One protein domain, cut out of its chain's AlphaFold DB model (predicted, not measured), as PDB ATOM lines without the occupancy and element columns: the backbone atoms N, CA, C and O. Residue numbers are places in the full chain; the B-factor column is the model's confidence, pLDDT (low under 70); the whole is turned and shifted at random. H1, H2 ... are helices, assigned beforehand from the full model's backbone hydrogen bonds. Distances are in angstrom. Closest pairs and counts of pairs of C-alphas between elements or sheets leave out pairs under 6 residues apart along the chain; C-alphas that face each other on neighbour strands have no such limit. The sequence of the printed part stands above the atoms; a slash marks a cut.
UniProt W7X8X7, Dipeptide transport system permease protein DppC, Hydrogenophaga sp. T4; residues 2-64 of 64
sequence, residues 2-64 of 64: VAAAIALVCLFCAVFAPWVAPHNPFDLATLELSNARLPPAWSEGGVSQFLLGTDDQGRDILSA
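This is residues 2 to 64 of the 64 residues of the protein "Dipeptide transport system permease protein DppC" of Hydrogenophaga sp. T4 (UniProt W7X8X7). The domain has little regular structure: residues 2 to 11, all in helix H1, stick out as an arm from a body of winding loops, residues 21 to 64, and the short helix H2 sits between arm and loops. The printed part has 63 residues with two named helices, H1 then H2, and no named strand; the class is all helix, with only 18 residues in named elements. The whole is loose, with a radius of gyration of the C-alphas of 13.7 A, and elongated, spanning 40 by 26 by 18 A.

H1, residues 2 to 15, runs 20.2 A from C-alpha 2 at (69.543, -7.061, -26.938) to C-alpha 15 at (74.123, -4.897, -7.409). H2 is residues 17 to 20, 5.0 A long. Residues 21 to 64 hold no named element and end at C-alpha 64, (86.652, 2.989, -10.916).

A tight link of one residue joins H1 to H2. They are close but not clearly touching; their closest C-alphas, of Cys 13 and Val 20, are 6.9 A apart. In H1 every O i to N i+4 pair is within hydrogen-bond range; H2 is too short for such a pair.

The C-alphas farthest apart, of Val 2 and Ser 34, are 42.0 A apart. The printed part has no cut. Mean pLDDT of the printed part is 82.8; residues 28 and 64 are under 70.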
ATOM      1  N   VAL A   2      68.107  -7.255 -27.263       90.38
ATOM      2  CA  VAL A   2      69.543  -7.061 -26.938       90.38
ATOM      3  C   VAL A   2      69.792  -5.946 -25.908       90.38
ATOM      4  O   VAL A   2      70.502  -6.165 -24.935       90.38
ATOM      5  N   ALA A   3      69.142  -4.787 -26.055       92.19
ATOM      6  CA  ALA A   3      69.287  -3.682 -25.101       92.19
ATOM      7  C   ALA A   3      68.857  -4.055 -23.667       92.19
ATOM      8  O   ALA A   3      69.512  -3.663 -22.706       92.19
ATOM      9  N   ALA A   4      67.798  -4.859 -23.520       92.62
ATOM     10  CA  ALA A   4      67.338  -5.323 -22.211       92.62
ATOM     11  C   ALA A   4      68.339  -6.294 -21.564       92.62
ATOM     12  O   ALA A   4      68.539  -6.240 -20.357       92.62
ATOM     13  N   ALA A   5      69.005  -7.139 -22.359       93.06
ATOM     14  CA  ALA A   5      70.051  -8.030 -21.863       93.06
ATOM     15  C   ALA A   5      71.280  -7.249 -21.370       93.06
ATOM     16  O   ALA A   5      71.780  -7.531 -20.286       93.06
ATOM     17  N   ILE A   6      71.719  -6.227 -22.114       91.81
ATOM     18  CA  ILE A   6      72.822  -5.349 -21.690       91.81
ATOM     19  C   ILE A   6      72.457  -4.631 -20.386       91.81
ATOM     20  O   ILE A   6      73.236  -4.653 -19.437       91.81
ATOM     21  N   ALA A   7      71.248  -4.063 -20.304       92.19
ATOM     22  CA  ALA A   7      70.773  -3.399 -19.092       92.19
ATOM     23  C   ALA A   7      70.735  -4.351 -17.884       92.19
ATOM     24  O   ALA A   7      71.126  -3.960 -16.786       92.19
ATOM     25  N   LEU A   8      70.318  -5.605 -18.084       92.88
ATOM     26  CA  LEU A   8      70.306  -6.622 -17.033       92.88
ATOM     27  C   LEU A   8      71.724  -6.960 -16.545       92.88
ATOM     28  O   LEU A   8      71.932  -7.089 -15.342       92.88
ATOM     29  N   VAL A   9      72.697  -7.069 -17.456       90.25
ATOM     30  CA  VAL A   9      74.106  -7.309 -17.103       90.25
ATOM     31  C   VAL A   9      74.667  -6.137 -16.300       90.25
ATOM     32  O   VAL A   9      75.248  -6.355 -15.242       90.25
ATOM     33  N   CYS A  10      74.437  -4.896 -16.737       88.44
ATOM     34  CA  CYS A  10      74.859  -3.716 -15.983       88.44
ATOM     35  C   CYS A  10      74.214  -3.667 -14.590       88.44
ATOM     36  O   CYS A  10      74.899  -3.384 -13.611       88.44
ATOM     37  N   LEU A  11      72.916  -3.983 -14.488       90.50
ATOM     38  CA  LEU A  11      72.201  -4.025 -13.213       90.50
ATOM     39  C   LEU A  11      72.785  -5.090 -12.280       90.50
ATOM     40  O   LEU A  11      73.001  -4.823 -11.102       90.50
ATOM     41  N   PHE A  12      73.073  -6.280 -12.807       89.56
ATOM     42  CA  PHE A  12      73.709  -7.348 -12.047       89.56
ATOM     43  C   PHE A  12      75.094  -6.918 -11.543       89.56
ATOM     44  O   PHE A  12      75.355  -6.997 -10.347       89.56
ATOM     45  N   CYS A  13      75.951  -6.380 -12.415       85.25
ATOM     46  CA  CYS A  13      77.272  -5.888 -12.019       85.25
ATOM     47  C   CYS A  13      77.195  -4.766 -10.974       85.25
ATOM     48  O   CYS A  13      78.030  -4.727 -10.080       85.25
ATOM     49  N   ALA A  14      76.193  -3.884 -11.046       84.12
ATOM     50  CA  ALA A  14      76.008  -2.815 -10.068       84.12
ATOM     51  C   ALA A  14      75.560  -3.345  -8.695       84.12
ATOM     52  O   ALA A  14      76.081  -2.921  -7.668       84.12
ATOM     53  N   VAL A  15      74.618  -4.296  -8.662       86.94
ATOM     54  CA  VAL A  15      74.123  -4.897  -7.409       86.94
ATOM     55  C   VAL A  15      75.198  -5.752  -6.739       86.94
ATOM     56  O   VAL A  15      75.337  -5.726  -5.519       86.94
ATOM     57  N   PHE A  16      75.981  -6.481  -7.532       86.44
ATOM     58  CA  PHE A  16      77.058  -7.345  -7.050       86.44
ATOM     59  C   PHE A  16      78.440  -6.687  -7.148       86.44
ATOM     60  O   PHE A  16      79.453  -7.381  -7.079       86.44
ATOM     61  N   ALA A  17      78.501  -5.354  -7.252       79.75
ATOM     62  CA  ALA A  17      79.753  -4.607  -7.344       79.75
ATOM     63  C   ALA A  17      80.767  -4.972  -6.240       79.75
ATOM     64  O   ALA A  17      81.924  -5.185  -6.588       79.75
ATOM     65  N   PRO A  18      80.381  -5.175  -4.959       75.00
ATOM     66  CA  PRO A  18      81.330  -5.573  -3.912       75.00
ATOM     67  C   PRO A  18      81.986  -6.950  -4.114       75.00
ATOM     68  O   PRO A  18      82.962  -7.260  -3.440       75.00
ATOM     69  N   TRP A  19      81.433  -7.805  -4.980       77.75
ATOM     70  CA  TRP A  19      82.004  -9.116  -5.317       77.75
ATOM     71  C   TRP A  19      82.738  -9.126  -6.656       77.75
ATOM     72  O   TRP A  19      83.527 -10.032  -6.908       77.75
ATOM     73  N   VAL A  20      82.460  -8.152  -7.523       76.69
ATOM     74  CA  VAL A  20      83.040  -8.060  -8.869       76.69
ATOM     75  C   VAL A  20      84.230  -7.103  -8.892       76.69
ATOM     76  O   VAL A  20      85.220  -7.387  -9.561       76.69
ATOM     77  N   ALA A  21      84.142  -5.986  -8.169       79.31
ATOM     78  CA  ALA A  21      85.193  -4.988  -8.103       79.31
ATOM     79  C   ALA A  21      86.266  -5.422  -7.090       79.31
ATOM     80  O   ALA A  21      85.939  -5.670  -5.925       79.31
ATOM     81  N   PRO A  22      87.543  -5.512  -7.497       74.88
ATOM     82  CA  PRO A  22      88.618  -5.834  -6.572       74.88
ATOM     83  C   PRO A  22      88.798  -4.776  -5.483       74.88
ATOM     84  O   PRO A  22      89.242  -5.124  -4.388       74.88
ATOM     85  N   HIS A  23      88.514  -3.499  -5.762       75.94
ATOM     86  CA  HIS A  23      88.697  -2.381  -4.831       75.94
ATOM     87  C   HIS A  23      87.418  -1.542  -4.715       75.94
ATOM     88  O   HIS A  23      86.601  -1.495  -5.629       75.94
ATOM     89  N   ASN A  24      87.225  -0.872  -3.577       76.38
ATOM     90  CA  ASN A  24      86.094   0.035  -3.393       76.38
ATOM     91  C   ASN A  24      86.488   1.453  -3.847       76.38
ATOM     92  O   ASN A  24      87.244   2.112  -3.134       76.38
ATOM     93  N   PRO A  25      85.970   1.968  -4.979       70.25
ATOM     94  CA  PRO A  25      86.340   3.293  -5.478       70.25
ATOM     95  C   PRO A  25      85.845   4.439  -4.581       70.25
ATOM     96  O   PRO A  25      86.328   5.563  -4.708       70.25
ATOM     97  N   PHE A  26      84.884   4.180  -3.685       74.00
ATOM     98  CA  PHE A  26      84.329   5.176  -2.765       74.00
ATOM     99  C   PHE A  26      85.099   5.274  -1.442       74.00
ATOM    100  O   PHE A  26      84.828   6.175  -0.648       74.00
ATOM    101  N   ASP A  27      86.054   4.373  -1.199       79.19
ATOM    102  CA  ASP A  27      86.914   4.427  -0.020       79.19
ATOM    103  C   ASP A  27      88.194   5.217  -0.315       79.19
ATOM    104  O   ASP A  27      89.262   4.669  -0.597       79.19
ATOM    105  N   LEU A  28      88.074   6.543  -0.239       69.31
ATOM    106  CA  LEU A  28      89.171   7.472  -0.522       69.31
ATOM    107  C   LEU A  28      90.364   7.317   0.437       69.31
ATOM    108  O   LEU A  28      91.454   7.776   0.112       69.31
ATOM    109  N   ALA A  29      90.184   6.685   1.603       73.94
ATOM    110  CA  ALA A  29      91.271   6.460   2.557       73.94
ATOM    111  C   ALA A  29      92.254   5.376   2.088       73.94
ATOM    112  O   ALA A  29      93.381   5.319   2.575       73.94
ATOM    113  N   THR A  30      91.838   4.531   1.142       71.00
ATOM    114  CA  THR A  30      92.678   3.481   0.544       71.00
ATOM    115  C   THR A  30      93.480   3.967  -0.663       71.00
ATOM    116  O   THR A  30      94.306   3.226  -1.194       71.00
ATOM    117  N   LEU A  31      93.253   5.211  -1.097       73.88
ATOM    118  CA  LEU A  31      93.929   5.797  -2.245       73.88
ATOM    119  C   LEU A  31      95.266   6.391  -1.830       73.88
ATOM    120  O   LEU A  31      95.334   7.343  -1.051       73.88
ATOM    121  N   GLU A  32      96.337   5.856  -2.403       76.75
ATOM    122  CA  GLU A  32      97.668   6.419  -2.250       76.75
ATOM    123  C   GLU A  32      98.132   7.083  -3.546       76.75
ATOM    124  O   GLU A  32      98.227   6.448  -4.596       76.75
ATOM    125  N   LEU A  33      98.513   8.361  -3.453       79.19
ATOM    126  CA  LEU A  33      99.058   9.131  -4.579       79.19
ATOM    127  C   LEU A  33     100.383   8.561  -5.114       79.19
ATOM    128  O   LEU A  33     100.752   8.825  -6.255       79.19
ATOM    129  N   SER A  34     101.100   7.778  -4.304       80.56
ATOM    130  CA  SER A  34     102.286   7.012  -4.714       80.56
ATOM    131  C   SER A  34     101.970   6.009  -5.826       80.56
ATOM    132  O   SER A  34     102.823   5.741  -6.667       80.56
ATOM    133  N   ASN A  35     100.737   5.498  -5.850       79.50
ATOM    134  CA  ASN A  35     100.238   4.557  -6.838       79.50
ATOM    135  C   ASN A  35      99.549   5.263  -8.010       79.50
ATOM    136  O   ASN A  35      98.847   4.600  -8.760       79.50
ATOM    137  N   ALA A  36      99.689   6.581  -8.188       82.94
ATOM    138  CA  ALA A  36      99.074   7.287  -9.308       82.94
ATOM    139  C   ALA A  36      99.741   6.930 -10.649       82.94
ATOM    140  O   ALA A  36     100.967   6.889 -10.757       82.94
ATOM    141  N   ARG A  37      98.924   6.757 -11.696       84.31
ATOM    142  CA  ARG A  37      99.350   6.469 -13.081       84.31
ATOM    143  C   ARG A  37     100.199   5.204 -13.227       84.31
ATOM    144  O   ARG A  37     101.106   5.158 -14.063       84.31
ATOM    145  N   LEU A  38      99.914   4.181 -12.430       86.44
ATOM    146  CA  LEU A  38     100.543   2.884 -12.610       86.44
ATOM    147  C   LEU A  38     100.077   2.278 -13.936       86.44
ATOM    148  O   LEU A  38      98.881   2.320 -14.249       86.44
ATOM    149  N   PRO A  39     101.003   1.709 -14.721       86.75
ATOM    150  CA  PRO A  39     100.638   0.998 -15.928       86.75
ATOM    151  C   PRO A  39      99.895  -0.301 -15.561       86.75
ATOM    152  O   PRO A  39      99.988  -0.774 -14.422       86.75
ATOM    153  N   PRO A  40      99.155  -0.902 -16.508       86.88
ATOM    154  CA  PRO A  40      98.447  -2.152 -16.258       86.88
ATOM    155  C   PRO A  40      99.403  -3.259 -15.816       86.88
ATOM    156  O   PRO A  40     100.565  -3.284 -16.227       86.88
ATOM    157  N   ALA A  41      98.904  -4.208 -15.023       88.94
ATOM    158  CA  ALA A  41      99.702  -5.264 -14.392       88.94
ATOM    159  C   ALA A  41     100.560  -6.101 -15.366       88.94
ATOM    160  O   ALA A  41     101.542  -6.712 -14.959       88.94
ATOM    161  N   TRP A  42     100.189  -6.148 -16.647       85.31
ATOM    162  CA  TRP A  42     100.914  -6.865 -17.701       85.31
ATOM    163  C   TRP A  42     102.022  -6.043 -18.381       85.31
ATOM    164  O   TRP A  42     102.669  -6.535 -19.303       85.31
ATOM    165  N   SER A  43     102.217  -4.789 -17.977       88.69
ATOM    166  CA  SER A  43     103.267  -3.903 -18.474       88.69
ATOM    167  C   SER A  43     104.430  -3.828 -17.486       88.69
ATOM    168  O   SER A  43     104.278  -4.055 -16.287       88.69
ATOM    169  N   GLU A  44     105.606  -3.458 -17.986       85.25
ATOM    170  CA  GLU A  44     106.773  -3.181 -17.150       85.25
ATOM    171  C   GLU A  44     106.459  -2.049 -16.153       85.25
ATOM    172  O   GLU A  44     105.933  -1.005 -16.537       85.25
ATOM    173  N   GLY A  45     106.720  -2.291 -14.863       81.19
ATOM    174  CA  GLY A  45     106.356  -1.379 -13.768       81.19
ATOM    175  C   GLY A  45     104.901  -1.477 -13.283       81.19
ATOM    176  O   GLY A  45     104.516  -0.712 -12.401       81.19
ATOM    177  N   GLY A  46     104.098  -2.392 -13.837       82.25
ATOM    178  CA  GLY A  46     102.724  -2.645 -13.404       82.25
ATOM    179  C   GLY A  46     102.656  -3.451 -12.108       82.25
ATOM    180  O   GLY A  46     103.521  -4.281 -11.820       82.25
ATOM    181  N   VAL A  47     101.607  -3.224 -11.320       83.12
ATOM    182  CA  VAL A  47     101.383  -3.924 -10.048       83.12
ATOM    183  C   VAL A  47     100.199  -4.871 -10.214       83.12
ATOM    184  O   VAL A  47      99.150  -4.463 -10.698       83.12
ATOM    185  N   SER A  48     100.334  -6.130  -9.789       82.81
ATOM    186  CA  SER A  48      99.280  -7.156  -9.923       82.81
ATOM    187  C   SER A  48      97.986  -6.825  -9.176       82.81
ATOM    188  O   SER A  48      96.931  -7.354  -9.519       82.81
ATOM    189  N   GLN A  49      98.064  -5.929  -8.190       82.38
ATOM    190  CA  GLN A  49      96.917  -5.361  -7.488       82.38
ATOM    191  C   GLN A  49      96.037  -4.487  -8.403       82.38
ATOM    192  O   GLN A  49      94.830  -4.434  -8.198       82.38
ATOM    193  N   PHE A  50      96.622  -3.865  -9.432       85.06
ATOM    194  CA  PHE A  50      95.950  -2.971 -10.375       85.06
ATOM    195  C   PHE A  50      95.980  -3.571 -11.782       85.06
ATOM    196  O   PHE A  50      96.827  -3.242 -12.617       85.06
ATOM    197  N   LEU A  51      95.040  -4.478 -12.056       83.00
ATOM    198  CA  LEU A  51      94.957  -5.218 -13.324       83.00
ATOM    199  C   LEU A  51      94.990  -4.294 -14.548       83.00
ATOM    200  O   LEU A  51      95.759  -4.539 -15.476       83.00
ATOM    201  N   LEU A  52      94.197  -3.219 -14.525       84.44
ATOM    202  CA  LEU A  52      94.132  -2.222 -15.599       84.44
ATOM    203  C   LEU A  52      95.018  -0.990 -15.348       84.44
ATOM    204  O   LEU A  52      95.065  -0.102 -16.196       84.44
ATOM    205  N   GLY A  53      95.741  -0.952 -14.225       86.75
ATOM    206  CA  GLY A  53      96.486   0.216 -13.766       86.75
ATOM    207  C   GLY A  53      95.630   1.148 -12.910       86.75
ATOM    208  O   GLY A  53      94.534   0.788 -12.470       86.75
ATOM    209  N   THR A  54      96.140   2.352 -12.673       88.25
ATOM    210  CA  THR A  54      95.502   3.338 -11.791       88.25
ATOM    211  C   THR A  54      95.340   4.708 -12.445       88.25
ATOM    212  O   THR A  54      96.067   5.066 -13.376       88.25
ATOM    213  N   ASP A  55      94.380   5.490 -11.954       86.31
ATOM    214  CA  ASP A  55      94.167   6.874 -12.379       86.31
ATOM    215  C   ASP A  55      95.183   7.861 -11.756       86.31
ATOM    216  O   ASP A  55      96.185   7.482 -11.143       86.31
ATOM    217  N   ASP A  56      94.954   9.162 -11.942       84.69
ATOM    218  CA  ASP A  56      95.792  10.241 -11.412       84.69
ATOM    219  C   ASP A  56      95.706  10.421  -9.887       84.69
ATOM    220  O   ASP A  56      96.557  11.104  -9.313       84.69
ATOM    221  N   GLN A  57      94.732   9.787  -9.236       81.31
ATOM    222  CA  GLN A  57      94.553   9.758  -7.785       81.31
ATOM    223  C   GLN A  57      94.998   8.426  -7.159       81.31
ATOM    224  O   GLN A  57      94.953   8.288  -5.938       81.31
ATOM    225  N   GLY A  58      95.443   7.457  -7.968       80.25
ATOM    226  CA  GLY A  58      95.823   6.122  -7.505       80.25
ATOM    227  C   GLY A  58      94.645   5.152  -7.365       80.25
ATOM    228  O   GLY A  58      94.790   4.116  -6.719       80.25
ATOM    229  N   ARG A  59      93.481   5.459  -7.955       86.38
ATOM    230  CA  ARG A  59      92.315   4.560  -7.989       86.38
ATOM    231  C   ARG A  59      92.510   3.485  -9.041       86.38
ATOM    232  O   ARG A  59      92.903   3.783 -10.164       86.38
ATOM    233  N   ASP A  60      92.167   2.252  -8.691       85.31
ATOM    234  CA  ASP A  60      92.150   1.119  -9.616       85.31
ATOM    235  C   ASP A  60      91.156   1.347 -10.766       85.31
ATOM    236  O   ASP A  60      89.960   1.505 -10.525       85.31
ATOM    237  N   ILE A  61      91.631   1.312 -12.014       82.94
ATOM    238  CA  ILE A  61      90.810   1.571 -13.212       82.94
ATOM    239  C   ILE A  61      89.724   0.502 -13.409       82.94
ATOM    240  O   ILE A  61      88.679   0.787 -13.986       82.94
ATOM    241  N   LEU A  62      89.949  -0.729 -12.942       79.69
ATOM    242  CA  LEU A  62      88.974  -1.817 -13.067       79.69
ATOM    243  C   LEU A  62      87.767  -1.633 -12.139       79.69
ATOM    244  O   LEU A  62      86.664  -2.070 -12.468       79.69
ATOM    245  N   SER A  63      87.985  -1.000 -10.990       77.81
ATOM    246  CA  SER A  63      86.962  -0.744  -9.976       77.81
ATOM    247  C   SER A  63      86.336   0.654 -10.073       77.81
ATOM    248  O   SER A  63      85.314   0.900  -9.431       77.81
ATOM    249  N   ALA A  64      86.979   1.567 -10.807       68.44
ATOM    250  CA  ALA A  64      86.652   2.989 -10.916       68.44
ATOM    251  C   ALA A  64      85.462   3.323 -11.825       68.44
ATOM    252  O   ALA A  64      85.162   2.567 -12.775       68.44
TER     253      ALA A  64